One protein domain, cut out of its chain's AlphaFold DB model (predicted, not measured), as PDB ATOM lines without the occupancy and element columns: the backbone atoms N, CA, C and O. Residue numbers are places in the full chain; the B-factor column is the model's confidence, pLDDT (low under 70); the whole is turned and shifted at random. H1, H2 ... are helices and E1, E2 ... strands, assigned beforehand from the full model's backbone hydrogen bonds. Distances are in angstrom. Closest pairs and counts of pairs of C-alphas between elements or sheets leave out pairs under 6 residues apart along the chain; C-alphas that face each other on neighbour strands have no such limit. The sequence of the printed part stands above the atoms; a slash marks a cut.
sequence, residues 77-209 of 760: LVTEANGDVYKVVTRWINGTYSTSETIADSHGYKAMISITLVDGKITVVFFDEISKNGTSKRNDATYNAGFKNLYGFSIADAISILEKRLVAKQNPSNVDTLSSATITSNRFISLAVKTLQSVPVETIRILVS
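This is residues 77 to 209 of the 760 residues of the protein "FMN_bind domain-containing protein" of Firmicutes bacterium HGW-Firmicutes-10 (UniProt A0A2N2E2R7). A thin antiparallel arm, made by E2 and E6 with the short E1 beside E2, runs out from one end of a compact-looking body: the three-stranded sheet E3, E4, E5 with H2 and H3 packed over one face. H1 sits at the body's far end, away from the arm, and the outline of the whole is a rod. The 133 printed residues hold three named helices and six named strands, in the order E1 E2 E3 E4 E5 H1 H2 H3 E6, and the class is mixed. The sheets run E1 E2 E6 and E3 E4 E5, both antiparallel. The whole is loose, with a radius of gyration of the C-alphas of 19.1 A and spans of 67 by 29 by 18 A.

Begin at residues 77 to 79, E1, which form a hairpin with E2, residues 85 to 92; N 78 and O 86 are 2.8 A apart. E6, residues 201 to 209, is E2's other antiparallel neighbour, with N 89 and O 204 2.9 A apart. E2 runs on into E3, residues 95 to 100, across a break of 2 residues, at 33 degrees. E3, E4, residues 109 to 118, and E5, residues 121 to 131, form a meander, each strand the antiparallel neighbour of the one before; look for N 97 and O 115 at 2.9 A, and N 112 and O 128 at 2.9 A. This sheet is twisted, its C-alphas lying up to 4.1 A off the best plane. H1, residues 141 to 151, is not on it. H2, residues 155 to 169, touches H1 with residues 155 to 156 alone, about perpendicular at 75 degrees; the closest C-alphas are those of Asn 144 and Ile 155, 5.6 A. H2 is on the sheet E3 E4 E5 at a height of 7.3 A, over E5 and along the strands; the closest C-alphas are those of Val 125 and Glu 163, 5.3 A. H3, residues 182 to 197, is on the same face at 8.6 A, over E3, E4 and E5, slantwise to the strands at 48 degrees to E5 on the local plane. The two layers are this sheet and the helices H2 and H3 on one face. H2 and H3 only just touch, with 3 pairs of C-alphas within 8 A, the closest being Leu 162 and Ser 185 at 7.1 A. In H1, H2 and H3 every O i to N i+4 pair is within hydrogen-bond range.

Find C-alpha 77 at (59.025, -43.305, 26.042), where E1 begins. E2 is 22.8 A long, E4 30.0 A and E5 30.4 A. H2 runs 20.9 A from C-alpha 155 at (17.808, -28.756, 38.694), and H3 22.4 A. E6, 25.1 A, ends at C-alpha 209, (59.837, -51.694, 19.837).

The C-alphas of Asn 82 and Asn 149, the two farthest apart, are 68.1 A apart. The printed part has no cut. Only the link from H2 to H3, residues 170 to 181, is long. Confidence is under 70 at residues 77 to 91 and 200 to 209.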
ATOM      1  N   LEU A  77      58.217 -42.246  26.641       57.22
ATOM      2  CA  LEU A  77      59.025 -43.305  26.042       57.22
ATOM      3  C   LEU A  77      60.308 -43.460  26.864       57.22
ATOM      4  O   LEU A  77      61.001 -42.480  27.141       57.22
ATOM      5  N   VAL A  78      60.589 -44.690  27.276       57.59
ATOM      6  CA  VAL A  78      61.790 -45.091  28.004       57.59
ATOM      7  C   VAL A  78      62.487 -46.143  27.158       57.59
ATOM      8  O   VAL A  78      61.945 -47.228  26.959       57.59
ATOM      9  N   THR A  79      63.664 -45.804  26.644       59.09
ATOM     10  CA  THR A  79      64.556 -46.770  25.999       59.09
ATOM     11  C   THR A  79      65.423 -47.402  27.076       59.09
ATOM     12  O   THR A  79      66.106 -46.687  27.811       59.09
ATOM     13  N   GLU A  80      65.382 -48.724  27.197       58.38
ATOM     14  CA  GLU A  80      66.218 -49.465  28.140       58.38
ATOM     15  C   GLU A  80      67.578 -49.824  27.522       58.38
ATOM     16  O   GLU A  80      67.793 -49.720  26.315       58.38
ATOM     17  N   ALA A  81      68.537 -50.234  28.357       55.72
ATOM     18  CA  ALA A  81      69.920 -50.485  27.936       55.72
ATOM     19  C   ALA A  81      70.080 -51.666  26.953       55.72
ATOM     20  O   ALA A  81      71.148 -51.844  26.375       55.72
ATOM     21  N   ASN A  82      69.032 -52.473  26.763       55.47
ATOM     22  CA  ASN A  82      68.960 -53.517  25.743       55.47
ATOM     23  C   ASN A  82      68.442 -53.007  24.379       55.47
ATOM     24  O   ASN A  82      68.378 -53.797  23.444       55.47
ATOM     25  N   GLY A  83      68.079 -51.725  24.265       55.53
ATOM     26  CA  GLY A  83      67.521 -51.108  23.061       55.53
ATOM     27  C   GLY A  83      65.995 -51.210  22.932       55.53
ATOM     28  O   GLY A  83      65.435 -50.633  21.999       55.53
ATOM     29  N   ASP A  84      65.309 -51.882  23.861       63.53
ATOM     30  CA  ASP A  84      63.847 -51.932  23.871       63.53
ATOM     31  C   ASP A  84      63.260 -50.566  24.240       63.53
ATOM     32  O   ASP A  84      63.733 -49.884  25.152       63.53
ATOM     33  N   VAL A  85      62.186 -50.180  23.556       59.81
ATOM     34  CA  VAL A  85      61.473 -48.922  23.793       59.81
ATOM     35  C   VAL A  85      60.129 -49.226  24.439       59.81
ATOM     36  O   VAL A  85      59.260 -49.831  23.812       59.81
ATOM     37  N   TYR A  86      59.927 -48.752  25.667       58.91
ATOM     38  CA  TYR A  86      58.677 -48.883  26.412       58.91
ATOM     39  C   TYR A  86      57.923 -47.556  26.475       58.91
ATOM     40  O   TYR A  86      58.490 -46.513  26.790       58.91
ATOM     41  N   LYS A  87      56.607 -47.596  26.266       60.50
ATOM     42  CA  LYS A  87      55.685 -46.516  26.610       60.50
ATOM     43  C   LYS A  87      55.239 -46.717  28.053       60.50
ATOM     44  O   LYS A  87      54.466 -47.629  28.344       60.50
ATOM     45  N   VAL A  88      55.724 -45.862  28.946       53.28
ATOM     46  CA  VAL A  88      55.286 -45.814  30.344       53.28
ATOM     47  C   VAL A  88      54.042 -44.936  30.430       53.28
ATOM     48  O   VAL A  88      54.058 -43.789  29.979       53.28
ATOM     49  N   VAL A  89      52.957 -45.479  30.981       56.78
ATOM     50  CA  VAL A  89      51.666 -44.798  31.152       56.78
ATOM     51  C   VAL A  89      51.264 -44.881  32.618       56.78
ATOM     52  O   VAL A  89      51.047 -45.978  33.128       56.78
ATOM     53  N   THR A  90      51.125 -43.733  33.278       65.56
ATOM     54  CA  THR A  90      50.518 -43.644  34.611       65.56
ATOM     55  C   THR A  90      49.061 -43.229  34.456       65.56
ATOM     56  O   THR A  90      48.768 -42.251  33.770       65.56
ATOM     57  N   ARG A  91      48.134 -43.975  35.057       68.06
ATOM     58  CA  ARG A  91      46.690 -43.739  34.921       68.06
ATOM     59  C   ARG A  91      45.941 -44.066  36.208       68.06
ATOM     60  O   ARG A  91      46.441 -44.817  37.039       68.06
ATOM     61  N   TRP A  92      44.737 -43.522  36.359       80.25
ATOM     62  CA  TRP A  92      43.807 -43.989  37.387       80.25
ATOM     63  C   TRP A  92      43.425 -45.456  37.153       80.25
ATOM     64  O   TRP A  92      43.209 -45.854  36.005       80.25
ATOM     65  N   ILE A  93      43.306 -46.223  38.236       76.81
ATOM     66  CA  ILE A  93      42.795 -47.597  38.201       76.81
ATOM     67  C   ILE A  93      41.308 -47.596  37.808       76.81
ATOM     68  O   ILE A  93      40.551 -46.678  38.136       76.81
ATOM     69  N   ASN A  94      40.896 -48.627  37.066       78.12
ATOM     70  CA  ASN A  94      39.508 -48.811  36.651       78.12
ATOM     71  C   ASN A  94      38.619 -49.143  37.859       78.12
ATOM     72  O   ASN A  94      38.960 -49.998  38.672       78.12
ATOM     73  N   GLY A  95      37.450 -48.513  37.948       78.44
ATOM     74  CA  GLY A  95      36.525 -48.723  39.063       78.44
ATOM     75  C   GLY A  95      35.476 -47.625  39.176       78.44
ATOM     76  O   GLY A  95      35.499 -46.654  38.423       78.44
ATOM     77  N   THR A  96      34.559 -47.771  40.132       87.00
ATOM     78  CA  THR A  96      33.572 -46.738  40.472       87.00
ATOM     79  C   THR A  96      33.851 -46.223  41.877       87.00
ATOM     80  O   THR A  96      33.800 -46.980  42.845       87.00
ATOM     81  N   TYR A  97      34.146 -44.931  41.975       82.31
ATOM     82  CA  TYR A  97      34.576 -44.254  43.194       82.31
ATOM     83  C   TYR A  97      33.529 -43.220  43.592       82.31
ATOM     84  O   TYR A  97      33.004 -42.514  42.733       82.31
ATOM     85  N   SER A  98      33.219 -43.117  44.882       86.69
ATOM     86  CA  SER A  98      32.121 -42.274  45.365       86.69
ATOM     87  C   SER A  98      32.543 -41.435  46.563       86.69
ATOM     88  O   SER A  98      33.349 -41.865  47.385       86.69
ATOM     89  N   THR A  99      31.985 -40.235  46.693       86.00
ATOM     90  CA  THR A  99      32.187 -39.360  47.856       86.00
ATOM     91  C   THR A  99      30.894 -38.613  48.166       86.00
ATOM     92  O   THR A  99      30.202 -38.148  47.261       86.00
ATOM     93  N   SER A 100      30.568 -38.478  49.449       86.62
ATOM     94  CA  SER A 100      29.383 -37.763  49.931       86.62
ATOM     95  C   SER A 100      29.736 -36.787  51.044       86.62
ATOM     96  O   SER A 100      30.602 -37.068  51.872       86.62
ATOM     97  N   GLU A 101      29.017 -35.673  51.119       81.62
ATOM     98  CA  GLU A 101      29.100 -34.757  52.255       81.62
ATOM     99  C   GLU A 101      28.563 -35.415  53.537       81.62
ATOM    100  O   GLU A 101      27.507 -36.053  53.554       81.62
ATOM    101  N   THR A 102      29.279 -35.238  54.645       78.12
ATOM    102  CA  THR A 102      28.887 -35.768  55.960       78.12
ATOM    103  C   THR A 102      27.803 -34.917  56.626       78.12
ATOM    104  O   THR A 102      26.910 -35.458  57.287       78.12
ATOM    105  N   ILE A 103      27.835 -33.602  56.406       77.12
ATOM    106  CA  ILE A 103      26.929 -32.587  56.961       77.12
ATOM    107  C   ILE A 103      25.988 -32.102  55.844       77.12
ATOM    108  O   ILE A 103      26.398 -32.010  54.692       77.12
ATOM    109  N   ALA A 104      24.722 -31.832  56.172       80.88
ATOM    110  CA  ALA A 104      23.774 -31.242  55.224       80.88
ATOM    111  C   ALA A 104      23.945 -29.716  55.137       80.88
ATOM    112  O   ALA A 104      24.325 -29.078  56.116       80.88
ATOM    113  N   ASP A 105      23.622 -29.137  53.983       81.62
ATOM    114  CA  ASP A 105      23.588 -27.687  53.791       81.62
ATOM    115  C   ASP A 105      22.475 -27.001  54.613       81.62
ATOM    116  O   ASP A 105      21.649 -27.645  55.269       81.62
ATOM    117  N   SER A 106      22.422 -25.668  54.551       83.50
ATOM    118  CA  SER A 106      21.402 -24.848  55.223       83.50
ATOM    119  C   SER A 106      19.958 -25.129  54.780       83.50
ATOM    120  O   SER A 106      19.026 -24.710  55.462       83.50
ATOM    121  N   HIS A 107      19.759 -25.855  53.676       81.50
ATOM    122  CA  HIS A 107      18.457 -26.284  53.164       81.50
ATOM    123  C   HIS A 107      18.164 -27.765  53.479       81.50
ATOM    124  O   HIS A 107      17.121 -28.287  53.087       81.50
ATOM    125  N   GLY A 108      19.060 -28.449  54.200       86.81
ATOM    126  CA  GLY A 108      18.905 -29.836  54.621       86.81
ATOM    127  C   GLY A 108      19.276 -30.883  53.567       86.81
ATOM    128  O   GLY A 108      18.847 -32.029  53.717       86.81
ATOM    129  N   TYR A 109      20.056 -30.534  52.537       90.00
ATOM    130  CA  TYR A 109      20.535 -31.475  51.514       90.00
ATOM    131  C   TYR A 109      22.010 -31.847  51.700       90.00
ATOM    132  O   TYR A 109      22.838 -30.981  51.976       90.00
ATOM    133  N   LYS A 110      22.359 -33.116  51.474       93.19
ATOM    134  CA  LYS A 110      23.741 -33.614  51.365       93.19
ATOM    135  C   LYS A 110      24.053 -33.945  49.911       93.19
ATOM    136  O   LYS A 110      23.307 -34.711  49.302       93.19
ATOM    137  N   ALA A 111      25.137 -33.416  49.359       93.12
ATOM    138  CA  ALA A 111      25.582 -33.801  48.024       93.12
ATOM    139  C   ALA A 111      26.338 -35.137  48.046       93.12
ATOM    140  O   ALA A 111      27.071 -35.448  48.990       93.12
ATOM    141  N   MET A 112      26.181 -35.913  46.978       94.50
ATOM    142  CA  MET A 112      26.954 -37.119  46.699       94.50
ATOM    143  C   MET A 112      27.345 -37.170  45.225       94.50
ATOM    144  O   MET A 112      26.594 -36.727  44.356       94.50
ATOM    145  N   ILE A 113      28.516 -37.736  44.952       96.81
ATOM    146  CA  ILE A 113      28.981 -38.026  43.601       96.81
ATOM    147  C   ILE A 113      29.490 -39.464  43.515       96.81
ATOM    148  O   ILE A 113      30.019 -40.006  44.488       96.81
ATOM    149  N   SER A 114      29.351 -40.056  42.336       94.94
ATOM    150  CA  SER A 114      29.972 -41.312  41.939       94.94
ATOM    151  C   SER A 114      30.587 -41.144  40.551       94.94
ATOM    152  O   SER A 114      29.977 -40.536  39.669       94.94
ATOM    153  N   ILE A 115      31.813 -41.627  40.367       94.06
ATOM    154  CA  ILE A 115      32.604 -41.479  39.144       94.06
ATOM    155  C   ILE A 115      33.139 -42.852  38.744       94.06
ATOM    156  O   ILE A 115      33.885 -43.472  39.501       94.06
ATOM    157  N   THR A 116      32.789 -43.304  37.541       88.69
ATOM    158  CA  THR A 116      33.333 -44.529  36.944       88.69
ATOM    159  C   THR A 116      34.501 -44.196  36.028       88.69
ATOM    160  O   THR A 116      34.415 -43.306  35.174       88.69
ATOM    161  N   LEU A 117      35.587 -44.941  36.209       87.44
ATOM    162  CA  LEU A 117      36.837 -44.826  35.480       87.44
ATOM    163  C   LEU A 117      37.088 -46.091  34.663       87.44
ATOM    164  O   LEU A 117      37.030 -47.202  35.193       87.44
ATOM    165  N   VAL A 118      37.381 -45.912  33.375       83.00
ATOM    166  CA  VAL A 118      37.797 -46.978  32.453       83.00
ATOM    167  C   VAL A 118      38.980 -46.473  31.633       83.00
ATOM    168  O   VAL A 118      38.934 -45.390  31.052       83.00
ATOM    169  N   ASP A 119      40.062 -47.243  31.633       74.69
ATOM    170  CA  ASP A 119      41.361 -46.929  31.036       74.69
ATOM    171  C   ASP A 119      41.909 -45.549  31.423       74.69
ATOM    172  O   ASP A 119      42.446 -44.806  30.599       74.69
ATOM    173  N   GLY A 120      41.763 -45.194  32.704       76.25
ATOM    174  CA  GLY A 120      42.184 -43.897  33.234       76.25
ATOM    175  C   GLY A 120      41.323 -42.708  32.795       76.25
ATOM    176  O   GLY A 120      41.749 -41.566  32.961       76.25
ATOM    177  N   LYS A 121      40.139 -42.948  32.217       85.06
ATOM    178  CA  LYS A 121      39.205 -41.910  31.760       85.06
ATOM    179  C   LYS A 121      37.893 -41.962  32.522       85.06
ATOM    180  O   LYS A 121      37.361 -43.036  32.780       85.06
ATOM    181  N   ILE A 122      37.330 -40.788  32.788       91.88
ATOM    182  CA  ILE A 122      35.978 -40.624  33.323       91.88
ATOM    183  C   ILE A 122      34.973 -41.027  32.243       91.88
ATOM    184  O   ILE A 122      34.910 -40.377  31.199       91.88
ATOM    185  N   THR A 123      34.195 -42.083  32.484       90.75
ATOM    186  CA  THR A 123      33.174 -42.584  31.546       90.75
ATOM    187  C   THR A 123      31.755 -42.302  32.019       90.75
ATOM    188  O   THR A 123      30.908 -41.921  31.214       90.75
ATOM    189  N   VAL A 124      31.504 -42.434  33.323       90.38
ATOM    190  CA  VAL A 124      30.210 -42.149  33.951       90.38
ATOM    191  C   VAL A 124      30.432 -41.229  35.141       90.38
ATOM    192  O   VAL A 124      31.381 -41.398  35.906       90.38
ATOM    193  N   VAL A 125      29.539 -40.257  35.298       95.44
ATOM    194  CA  VAL A 125      29.436 -39.420  36.492       95.44
ATOM    195  C   VAL A 125      27.971 -39.402  36.893       95.44
ATOM    196  O   VAL A 125      27.116 -39.092  36.065       95.44
ATOM    197  N   PHE A 126      27.700 -39.725  38.150       96.94
ATOM    198  CA  PHE A 126      26.398 -39.569  38.779       96.94
ATOM    199  C   PHE A 126      26.529 -38.588  39.940       96.94
ATOM    200  O   PHE A 126      27.389 -38.766  40.800       96.94
ATOM    201  N   PHE A 127      25.677 -37.570  39.984       97.06
ATOM    202  CA  PHE A 127      25.589 -36.630  41.096       97.06
ATOM    203  C   PHE A 127      24.138 -36.453  41.549       97.06
ATOM    204  O   PHE A 127      23.212 -36.429  40.732       97.06
ATOM    205  N   ASP A 128      23.947 -36.280  42.856       96.19
ATOM    206  CA  ASP A 128      22.660 -35.894  43.433       96.19
ATOM    207  C   ASP A 128      22.840 -35.103  44.736       96.19
ATOM    208  O   ASP A 128      23.869 -35.182  45.411       96.19
ATOM    209  N   GLU A 129      21.803 -34.363  45.111       94.00
ATOM    210  CA  GLU A 129      21.665 -33.722  46.415       94.00
ATOM    211  C   GLU A 129      20.483 -34.389  47.132       94.00
ATOM    212  O   GLU A 129      19.337 -34.280  46.700       94.00
ATOM    213  N   ILE A 130      20.740 -35.108  48.223       93.38
ATOM    214  CA  ILE A 130      19.729 -35.894  48.940       93.38
ATOM    215  C   ILE A 130      19.268 -35.139  50.186       93.38
ATOM    216  O   ILE A 130      20.085 -34.740  51.017       93.38
ATOM    217  N   SER A 131      17.957 -34.944  50.333       89.19
ATOM    218  CA  SER A 131      17.365 -34.280  51.498       89.19
ATOM    219  C   SER A 131      17.536 -35.106  52.779       89.19
ATOM    220  O   SER A 131      17.739 -36.320  52.741       89.19
ATOM    221  N   LYS A 132      17.341 -34.477  53.945       85.06
ATOM    222  CA  LYS A 132      17.276 -35.158  55.254       85.06
ATOM    223  C   LYS A 132      16.308 -36.356  55.289       85.06
ATOM    224  O   LYS A 132      16.519 -37.272  56.078       85.06
ATOM    225  N   ASN A 133      15.284 -36.367  54.434       85.62
ATOM    226  CA  ASN A 133      14.283 -37.434  54.345       85.62
ATOM    227  C   ASN A 133      14.652 -38.531  53.321       85.62
ATOM    228  O   ASN A 133      13.813 -39.367  52.998       85.62
ATOM    229  N   GLY A 134      15.869 -38.510  52.764       87.31
ATOM    230  CA  GLY A 134      16.302 -39.436  51.711       87.31
ATOM    231  C   GLY A 134      15.771 -39.094  50.314       87.31
ATOM    232  O   GLY A 134      15.923 -39.887  49.390       87.31
ATOM    233  N   THR A 135      15.137 -37.931  50.130       89.94
ATOM    234  CA  THR A 135      14.551 -37.538  48.840       89.94
ATOM    235  C   THR A 135      15.617 -36.952  47.920       89.94
ATOM    236  O   THR A 135      16.263 -35.965  48.269       89.94
ATOM    237  N   SER A 136      15.763 -37.532  46.731       94.81
ATOM    238  CA  SER A 136      16.589 -36.994  45.648       94.81
ATOM    239  C   SER A 136      16.053 -35.651  45.150       94.81
ATOM    240  O   SER A 136      14.908 -35.564  44.703       94.81
ATOM    241  N   LYS A 137      16.889 -34.609  45.182       92.38
ATOM    242  CA  LYS A 137      16.569 -33.285  44.627       92.38
ATOM    243  C   LYS A 137      16.492 -33.318  43.102       92.38
ATOM    244  O   LYS A 137      15.681 -32.602  42.519       92.38
ATOM    245  N   ARG A 138      17.273 -34.194  42.455       93.44
ATOM    246  CA  ARG A 138      17.145 -34.491  41.021       93.44
ATOM    247  C   ARG A 138      15.748 -35.014  40.675       93.44
ATOM    248  O   ARG A 138      15.200 -34.606  39.657       93.44
ATOM    249  N   ASN A 139      15.156 -35.851  41.527       92.88
ATOM    250  CA  ASN A 139      13.866 -36.501  41.268       92.88
ATOM    251  C   ASN A 139      12.649 -35.794  41.904       92.88
ATOM    252  O   ASN A 139      11.514 -36.215  41.675       92.88
ATOM    253  N   ASP A 140      12.837 -34.715  42.673       93.00
ATOM    254  CA  ASP A 140      11.730 -33.929  43.236       93.00
ATOM    255  C   ASP A 140      11.024 -33.120  42.133       93.00
ATOM    256  O   ASP A 140      11.504 -32.080  41.674       93.00
ATOM    257  N   ALA A 141       9.856 -33.597  41.700       92.38
ATOM    258  CA  ALA A 141       9.059 -32.952  40.658       92.38
ATOM    259  C   ALA A 141       8.608 -31.524  41.026       92.38
ATOM    260  O   ALA A 141       8.508 -30.670  40.143       92.38
ATOM    261  N   THR A 142       8.369 -31.241  42.311       91.88
ATOM    262  CA  THR A 142       7.923 -29.922  42.787       91.88
ATOM    263  C   THR A 142       9.080 -28.933  42.746       91.88
ATOM    264  O   THR A 142       8.939 -27.835  42.202       91.88
ATOM    265  N   TYR A 143      10.249 -29.342  43.249       89.81
ATOM    266  CA  TYR A 143      11.463 -28.531  43.197       89.81
ATOM    267  C   TYR A 143      11.886 -28.261  41.747       89.81
ATOM    268  O   TYR A 143      12.136 -27.113  41.383       89.81
ATOM    269  N   ASN A 144      11.898 -29.287  40.890       92.88
ATOM    270  CA  ASN A 144      12.240 -29.138  39.473       92.88
ATOM    271  C   ASN A 144      11.280 -28.197  38.727       92.88
ATOM    272  O   ASN A 144      11.743 -27.377  37.932       92.88
ATOM    273  N   ALA A 145       9.969 -28.268  38.991       93.44
ATOM    274  CA  ALA A 145       8.989 -27.360  38.396       93.44
ATOM    275  C   ALA A 145       9.191 -25.905  38.859       93.44
ATOM    276  O   ALA A 145       9.222 -24.996  38.030       93.44
ATOM    277  N   GLY A 146       9.393 -25.682  40.163       92.19
ATOM    278  CA  GLY A 146       9.681 -24.354  40.713       92.19
ATOM    279  C   GLY A 146      10.974 -23.755  40.151       92.19
ATOM    280  O   GLY A 146      10.976 -22.628  39.661       92.19
ATOM    281  N   PHE A 147      12.055 -24.538  40.139       91.31
ATOM    282  CA  PHE A 147      13.358 -24.125  39.618       91.31
ATOM    283  C   PHE A 147      13.292 -23.793  38.114       91.31
ATOM    284  O   PHE A 147      13.800 -22.757  37.684       91.31
ATOM    285  N   LYS A 148      12.565 -24.598  37.325       93.00
ATOM    286  CA  LYS A 148      12.344 -24.349  35.892       93.00
ATOM    287  C   LYS A 148      11.527 -23.090  35.613       93.00
ATOM    288  O   LYS A 148      11.846 -22.377  34.665       93.00
ATOM    289  N   ASN A 149      10.526 -22.784  36.435       93.50
ATOM    290  CA  ASN A 149       9.748 -21.550  36.299       93.50
ATOM    291  C   ASN A 149      10.579 -20.290  36.600       93.50
ATOM    292  O   ASN A 149      10.306 -19.241  36.025       93.50
ATOM    293  N   LEU A 150      11.587 -20.387  37.474       91.12
ATOM    294  CA  LEU A 150      12.468 -19.268  37.831       91.12
ATOM    295  C   LEU A 150      13.636 -19.075  36.851       91.12
ATOM    296  O   LEU A 150      14.011 -17.936  36.577       91.12
ATOM    297  N   TYR A 151      14.215 -20.163  36.333       90.00
ATOM    298  CA  TYR A 151      15.496 -20.122  35.609       90.00
ATOM    299  C   TYR A 151      15.464 -20.717  34.190       90.00
ATOM    300  O   TYR A 151      16.472 -20.683  33.490       90.00
ATOM    301  N   GLY A 152      14.325 -21.248  33.733       89.06
ATOM    302  CA  GLY A 152      14.125 -21.789  32.379       89.06
ATOM    303  C   GLY A 152      14.558 -23.250  32.177       89.06
ATOM    304  O   GLY A 152      14.144 -23.883  31.205       89.06
ATOM    305  N   PHE A 153      15.322 -23.818  33.111       91.31
ATOM    306  CA  PHE A 153      15.760 -25.220  33.144       91.31
ATOM    307  C   PHE A 153      15.558 -25.796  34.550       91.31
ATOM    308  O   PHE A 153      15.478 -25.044  35.514       91.31
ATOM    309  N   SER A 154      15.439 -27.116  34.681       92.88
ATOM    310  CA  SER A 154      15.250 -27.785  35.975       92.88
ATOM    311  C   SER A 154      16.583 -28.080  36.684       92.88
ATOM    312  O   SER A 154      17.646 -28.053  36.058       92.88
ATOM    313  N   ILE A 155      16.565 -28.392  37.986       93.62
ATOM    314  CA  ILE A 155      17.808 -28.756  38.694       93.62
ATOM    315  C   ILE A 155      18.374 -30.090  38.174       93.62
ATOM    316  O   ILE A 155      19.591 -30.246  38.089       93.62
ATOM    317  N   ALA A 156      17.513 -31.008  37.721       94.12
ATOM    318  CA  ALA A 156      17.921 -32.234  37.039       94.12
ATOM    319  C   ALA A 156      18.648 -31.963  35.707       94.12
ATOM    320  O   ALA A 156      19.639 -32.635  35.406       94.12
ATOM    321  N   ASP A 157      18.209 -30.958  34.938       92.06
ATOM    322  CA  ASP A 157      18.902 -30.526  33.715       92.06
ATOM    323  C   ASP A 157      20.302 -29.987  34.049       92.06
ATOM    324  O   ASP A 157      21.281 -30.354  33.398       92.06
ATOM    325  N   ALA A 158      20.414 -29.165  35.099       91.94
ATOM    326  CA  ALA A 158      21.684 -28.598  35.553       91.94
ATOM    327  C   ALA A 158      22.689 -29.683  35.972       91.94
ATOM    328  O   ALA A 158      23.832 -29.679  35.517       91.94
ATOM    329  N   ILE A 159      22.238 -30.644  36.784       95.75
ATOM    330  CA  ILE A 159      23.033 -31.806  37.202       95.75
ATOM    331  C   ILE A 159      23.491 -32.602  35.972       95.75
ATOM    332  O   ILE A 159      24.685 -32.855  35.826       95.75
ATOM    333  N   SER A 160      22.592 -32.904  35.026       95.31
ATOM    334  CA  SER A 160      22.958 -33.637  33.805       95.31
ATOM    335  C   SER A 160      23.974 -32.892  32.931       95.31
ATOM    336  O   SER A 160      24.827 -33.521  32.301       95.31
ATOM    337  N   ILE A 161      23.913 -31.560  32.879       93.44
ATOM    338  CA  ILE A 161      24.900 -30.743  32.160       93.44
ATOM    339  C   ILE A 161      26.266 -30.797  32.861       93.44
ATOM    340  O   ILE A 161      27.278 -30.923  32.174       93.44
ATOM    341  N   LEU A 162      26.317 -30.743  34.196       94.31
ATOM    342  CA  LEU A 162      27.563 -30.847  34.967       94.31
ATOM    343  C   LEU A 162      28.217 -32.232  34.818       94.31
ATOM    344  O   LEU A 162      29.406 -32.307  34.506       94.31
ATOM    345  N   GLU A 163      27.436 -33.313  34.922       96.62
ATOM    346  CA  GLU A 163      27.881 -34.694  34.669       96.62
ATOM    347  C   GLU A 163      28.532 -34.821  33.282       96.62
ATOM    348  O   GLU A 163      29.687 -35.235  33.157       96.62
ATOM    349  N   LYS A 164      27.828 -34.370  32.232       94.88
ATOM    350  CA  LYS A 164      28.329 -34.372  30.846       94.88
ATOM    351  C   LYS A 164      29.573 -33.502  30.668       94.88
ATOM    352  O   LYS A 164      30.477 -33.891  29.932       94.88
ATOM    353  N   ARG A 165      29.648 -32.341  31.333       94.94
ATOM    354  CA  ARG A 165      30.839 -31.475  31.306       94.94
ATOM    355  C   ARG A 165      32.046 -32.182  31.914       94.94
ATOM    356  O   ARG A 165      33.110 -32.113  31.313       94.94
ATOM    357  N   LEU A 166      31.906 -32.885  33.040       93.81
ATOM    358  CA  LEU A 166      33.032 -33.603  33.645       93.81
ATOM    359  C   LEU A 166      33.519 -34.762  32.761       93.81
ATOM    360  O   LEU A 166      34.721 -34.867  32.521       93.81
ATOM    361  N   VAL A 167      32.603 -35.557  32.196       93.00
ATOM    362  CA  VAL A 167      32.946 -36.602  31.210       93.00
ATOM    363  C   VAL A 167      33.660 -35.999  29.990       93.00
ATOM    364  O   VAL A 167      34.664 -36.538  29.534       93.00
ATOM    365  N   ALA A 168      33.214 -34.849  29.478       88.50
ATOM    366  CA  ALA A 168      33.854 -34.200  28.329       88.50
ATOM    367  C   ALA A 168      35.220 -33.561  28.653       88.50
ATOM    368  O   ALA A 168      36.125 -33.590  27.822       88.50
ATOM    369  N   LYS A 169      35.376 -32.961  29.840       89.56
ATOM    370  CA  LYS A 169      36.575 -32.196  30.234       89.56
ATOM    371  C   LYS A 169      37.668 -33.056  30.870       89.56
ATOM    372  O   LYS A 169      38.810 -32.606  30.915       89.56
ATOM    373  N   GLN A 170      37.331 -34.241  31.392       89.50
ATOM    374  CA  GLN A 170      38.239 -35.177  32.086       89.50
ATOM    375  C   GLN A 170      38.982 -34.589  33.310       89.50
ATOM    376  O   GLN A 170      39.878 -35.225  33.862       89.50
ATOM    377  N   ASN A 171      38.614 -33.382  33.750       85.69
ATOM    378  CA  ASN A 171      39.170 -32.689  34.908       85.69
ATOM    379  C   ASN A 171      38.082 -31.769  35.512       85.69
ATOM    380  O   ASN A 171      37.576 -30.907  34.784       85.69
ATOM    381  N   PRO A 172      37.716 -31.905  36.804       85.75
ATOM    382  CA  PRO A 172      36.709 -31.059  37.444       85.75
ATOM    383  C   PRO A 172      37.082 -29.578  37.503       85.75
ATOM    384  O   PRO A 172      36.198 -28.737  37.387       85.75
ATOM    385  N   SER A 173      38.370 -29.240  37.619       82.94
ATOM    386  CA  SER A 173      38.841 -27.848  37.634       82.94
ATOM    387  C   SER A 173      38.576 -27.122  36.302       82.94
ATOM    388  O   SER A 173      38.583 -25.897  36.262       82.94
ATOM    389  N   ASN A 174      38.298 -27.872  35.225       85.75
ATOM    390  CA  ASN A 174      37.952 -27.364  33.892       85.75
ATOM    391  C   ASN A 174      36.436 -27.408  33.595       85.75
ATOM    392  O   ASN A 174      36.026 -27.178  32.447       85.75
ATOM    393  N   VAL A 175      35.602 -27.752  34.585       84.38
ATOM    394  CA  VAL A 175      34.138 -27.758  34.471       84.38
ATOM    395  C   VAL A 175      33.601 -26.378  34.826       84.38
ATOM    396  O   VAL A 175      33.623 -25.957  35.978       84.38
ATOM    397  N   ASP A 176      33.073 -25.687  33.819       84.94
ATOM    398  CA  ASP A 176      32.413 -24.399  34.004       84.94
ATOM    399  C   ASP A 176      31.179 -24.553  34.911       84.94
ATOM    400  O   ASP A 176      30.416 -25.521  34.783       84.94
ATOM    401  N   THR A 177      30.933 -23.580  35.791       89.06
ATOM    402  CA  THR A 177      29.704 -23.531  36.595       89.06
ATOM    403  C   THR A 177      28.484 -23.201  35.724       89.06
ATOM    404  O   THR A 177      28.589 -22.833  34.547       89.06
ATOM    405  N   LEU A 178      27.286 -23.383  36.278       85.12
ATOM    406  CA  LEU A 178      26.039 -22.951  35.656       85.12
ATOM    407  C   LEU A 178      25.480 -21.739  36.397       85.12
ATOM    408  O   LEU A 178      25.166 -21.823  37.585       85.12
ATOM    409  N   SER A 179      25.309 -20.628  35.678       76.25
ATOM    410  CA  SER A 179      24.563 -19.464  36.161       76.25
ATOM    411  C   SER A 179      23.189 -19.901  36.678       76.25
ATOM    412  O   SER A 179      22.534 -20.741  36.065       76.25
ATOM    413  N   SER A 180      22.777 -19.361  37.826       82.12
ATOM    414  CA  SER A 180      21.584 -19.767  38.597       82.12
ATOM    415  C   SER A 180      21.642 -21.142  39.286       82.12
ATOM    416  O   SER A 180      20.797 -21.417  40.130       82.12
ATOM    417  N   ALA A 181      22.656 -21.974  39.031       86.62
ATOM    418  CA  ALA A 181      22.910 -23.234  39.747       86.62
ATOM    419  C   ALA A 181      24.318 -23.268  40.383       86.62
ATOM    420  O   ALA A 181      24.940 -24.326  40.507       86.62
ATOM    421  N   THR A 182      24.838 -22.104  40.791       83.56
ATOM    422  CA  THR A 182      26.219 -21.921  41.274       83.56
ATOM    423  C   THR A 182      26.557 -22.785  42.491       83.56
ATOM    424  O   THR A 182      27.609 -23.413  42.509       83.56
ATOM    425  N   ILE A 183      25.663 -22.878  43.485       84.75
ATOM    426  CA  ILE A 183      25.901 -23.665  44.714       84.75
ATOM    427  C   ILE A 183      26.072 -25.154  44.376       84.75
ATOM    428  O   ILE A 183      27.077 -25.761  44.740       84.75
ATOM    429  N   THR A 184      25.135 -25.720  43.613       87.81
ATOM    430  CA  THR A 184      25.196 -27.112  43.146       87.81
ATOM    431  C   THR A 184      26.397 -27.353  42.225       87.81
ATOM    432  O   THR A 184      27.057 -28.380  42.348       87.81
ATOM    433  N   SER A 185      26.760 -26.383  41.376       88.88
ATOM    434  CA  SER A 185      27.974 -26.457  40.544       88.88
ATOM    435  C   SER A 185      29.248 -26.545  41.393       88.88
ATOM    436  O   SER A 185      30.096 -27.397  41.143       88.88
ATOM    437  N   ASN A 186      29.372 -25.710  42.429       85.19
ATOM    438  CA  ASN A 186      30.541 -25.697  43.308       85.19
ATOM    439  C   ASN A 186      30.654 -26.997  44.125       85.19
ATOM    440  O   ASN A 186      31.751 -27.536  44.265       85.19
ATOM    441  N   ARG A 187      29.530 -27.541  44.617       89.50
ATOM    442  CA  ARG A 187      29.491 -28.837  45.325       89.50
ATOM    443  C   ARG A 187      29.863 -29.998  44.408       89.50
ATOM    444  O   ARG A 187      30.686 -30.822  44.793       89.50
ATOM    445  N   PHE A 188      29.329 -30.017  43.184       94.31
ATOM    446  CA  PHE A 188      29.699 -30.984  42.149       94.31
ATOM    447  C   PHE A 188      31.209 -30.973  41.884       94.31
ATOM    448  O   PHE A 188      31.852 -32.016  41.985       94.31
ATOM    449  N   ILE A 189      31.796 -29.799  41.618       88.56
ATOM    450  CA  ILE A 189      33.238 -29.658  41.349       88.56
ATOM    451  C   ILE A 189      34.063 -30.087  42.573       88.56
ATOM    452  O   ILE A 189      35.013 -30.856  42.430       88.56
ATOM    453  N   SER A 190      33.686 -29.650  43.781       85.88
ATOM    454  CA  SER A 190      34.400 -29.990  45.020       85.88
ATOM    455  C   SER A 190      34.399 -31.495  45.304       85.88
ATOM    456  O   SER A 190      35.456 -32.070  45.570       85.88
ATOM    457  N   LEU A 191      33.240 -32.157  45.207       86.19
ATOM    458  CA  LEU A 191      33.145 -33.605  45.395       86.19
ATOM    459  C   LEU A 191      33.855 -34.377  44.280       86.19
ATOM    460  O   LEU A 191      34.495 -35.388  44.566       86.19
ATOM    461  N   ALA A 192      33.800 -33.900  43.034       87.06
ATOM    462  CA  ALA A 192      34.502 -34.526  41.920       87.06
ATOM    463  C   ALA A 192      36.029 -34.488  42.089       87.06
ATOM    464  O   ALA A 192      36.684 -35.497  41.831       87.06
ATOM    465  N   VAL A 193      36.601 -33.373  42.572       82.25
ATOM    466  CA  VAL A 193      38.037 -33.324  42.901       82.25
ATOM    467  C   VAL A 193      38.365 -34.273  44.051       82.25
ATOM    468  O   VAL A 193      39.253 -35.102  43.886       82.25
ATOM    469  N   LYS A 194      37.619 -34.228  45.164       81.25
ATOM    470  CA  LYS A 194      37.844 -35.121  46.319       81.25
ATOM    471  C   LYS A 194      37.794 -36.600  45.931       81.25
ATOM    472  O   LYS A 194      38.665 -37.370  46.323       81.25
ATOM    473  N   THR A 195      36.812 -36.977  45.110       82.62
ATOM    474  CA  THR A 195      36.676 -38.346  44.598       82.62
ATOM    475  C   THR A 195      37.919 -38.727  43.802       82.62
ATOM    476  O   THR A 195      38.574 -39.699  44.156       82.62
ATOM    477  N   LEU A 196      38.302 -37.939  42.790       81.06
ATOM    478  CA  LEU A 196      39.435 -38.249  41.908       81.06
ATOM    479  C   LEU A 196      40.813 -38.160  42.590       81.06
ATOM    480  O   LEU A 196      41.743 -38.823  42.137       81.06
ATOM    481  N   GLN A 197      40.949 -37.392  43.676       79.62
ATOM    482  CA  GLN A 197      42.141 -37.390  44.538       79.62
ATOM    483  C   GLN A 197      42.284 -38.690  45.346       79.62
ATOM    484  O   GLN A 197      43.402 -39.119  45.608       79.62
ATOM    485  N   SER A 198      41.170 -39.334  45.713       74.88
ATOM    486  CA  SER A 198      41.165 -40.612  46.447       74.88
ATOM    487  C   SER A 198      41.407 -41.848  45.568       74.88
ATOM    488  O   SER A 198      41.548 -42.956  46.085       74.88
ATOM    489  N   VAL A 199      41.443 -41.680  44.241       76.69
ATOM    490  CA  VAL A 199      41.565 -42.785  43.282       76.69
ATOM    491  C   VAL A 199      43.013 -43.281  43.207       76.69
ATOM    492  O   VAL A 199      43.902 -42.497  42.861       76.69
ATOM    493  N   PRO A 200      43.273 -44.585  43.425       68.75
ATOM    494  CA  PRO A 200      44.591 -45.168  43.209       68.75
ATOM    495  C   PRO A 200      45.067 -45.032  41.756       68.75
ATOM    496  O   PRO A 200      44.285 -45.149  40.810       68.75
ATOM    497  N   VAL A 201      46.374 -44.846  41.573       69.94
ATOM    498  CA  VAL A 201      47.017 -44.818  40.254       69.94
ATOM    499  C   VAL A 201      47.875 -46.059  40.034       69.94
ATOM    500  O   VAL A 201      48.551 -46.529  40.945       69.94
ATOM    501  N   GLU A 202      47.880 -46.560  38.804       58.72
ATOM    502  CA  GLU A 202      48.779 -47.616  38.339       58.72
ATOM    503  C   GLU A 202      49.759 -47.069  37.295       58.72
ATOM    504  O   GLU A 202      49.484 -46.071  36.622       58.72
ATOM    505  N   THR A 203      50.911 -47.725  37.148       64.50
ATOM    506  CA  THR A 203      51.891 -47.416  36.097       64.50
ATOM    507  C   THR A 203      52.158 -48.660  35.264       64.50
ATOM    508  O   THR A 203      52.695 -49.647  35.759       64.50
ATOM    509  N   ILE A 204      51.795 -48.596  33.986       55.62
ATOM    510  CA  ILE A 204      51.920 -49.687  33.018       55.62
ATOM    511  C   ILE A 204      53.098 -49.396  32.087       55.62
ATOM    512  O   ILE A 204      53.269 -48.268  31.619       55.62
ATOM    513  N   ARG A 205      53.891 -50.426  31.780       60.78
ATOM    514  CA  ARG A 205      54.912 -50.398  30.726       60.78
ATOM    515  C   ARG A 205      54.412 -51.195  29.526       60.78
ATOM    516  O   ARG A 205      54.113 -52.375  29.660       60.78
ATOM    517  N   ILE A 206      54.325 -50.557  28.363       61.28
ATOM    518  CA  ILE A 206      53.907 -51.191  27.105       61.28
ATOM    519  C   ILE A 206      55.122 -51.232  26.179       61.28
ATOM    520  O   ILE A 206      55.655 -50.174  25.851       61.28
ATOM    521  N   LEU A 207      55.569 -52.417  25.759       57.47
ATOM    522  CA  LEU A 207      56.650 -52.545  24.776       57.47
ATOM    523  C   LEU A 207      56.187 -51.981  23.419       57.47
ATOM    524  O   LEU A 207      55.125 -52.349  22.922       57.47
ATOM    525  N   VAL A 208      56.970 -51.068  22.841       65.19
ATOM    526  CA  VAL A 208      56.681 -50.371  21.571       65.19
ATOM    527  C   VAL A 208      57.587 -50.865  20.448       65.19
ATOM    528  O   VAL A 208      57.148 -50.986  19.310       65.19
ATOM    529  N   SER A 209      58.850 -51.148  20.766       57.66
ATOM    530  CA  SER A 209      59.837 -51.694  19.837       57.66
ATOM    531  C   SER A 209      60.811 -52.573  20.605       57.66
ATOM    532  O   SER A 209      61.256 -52.172  21.678       57.66
TER     533      SER A 209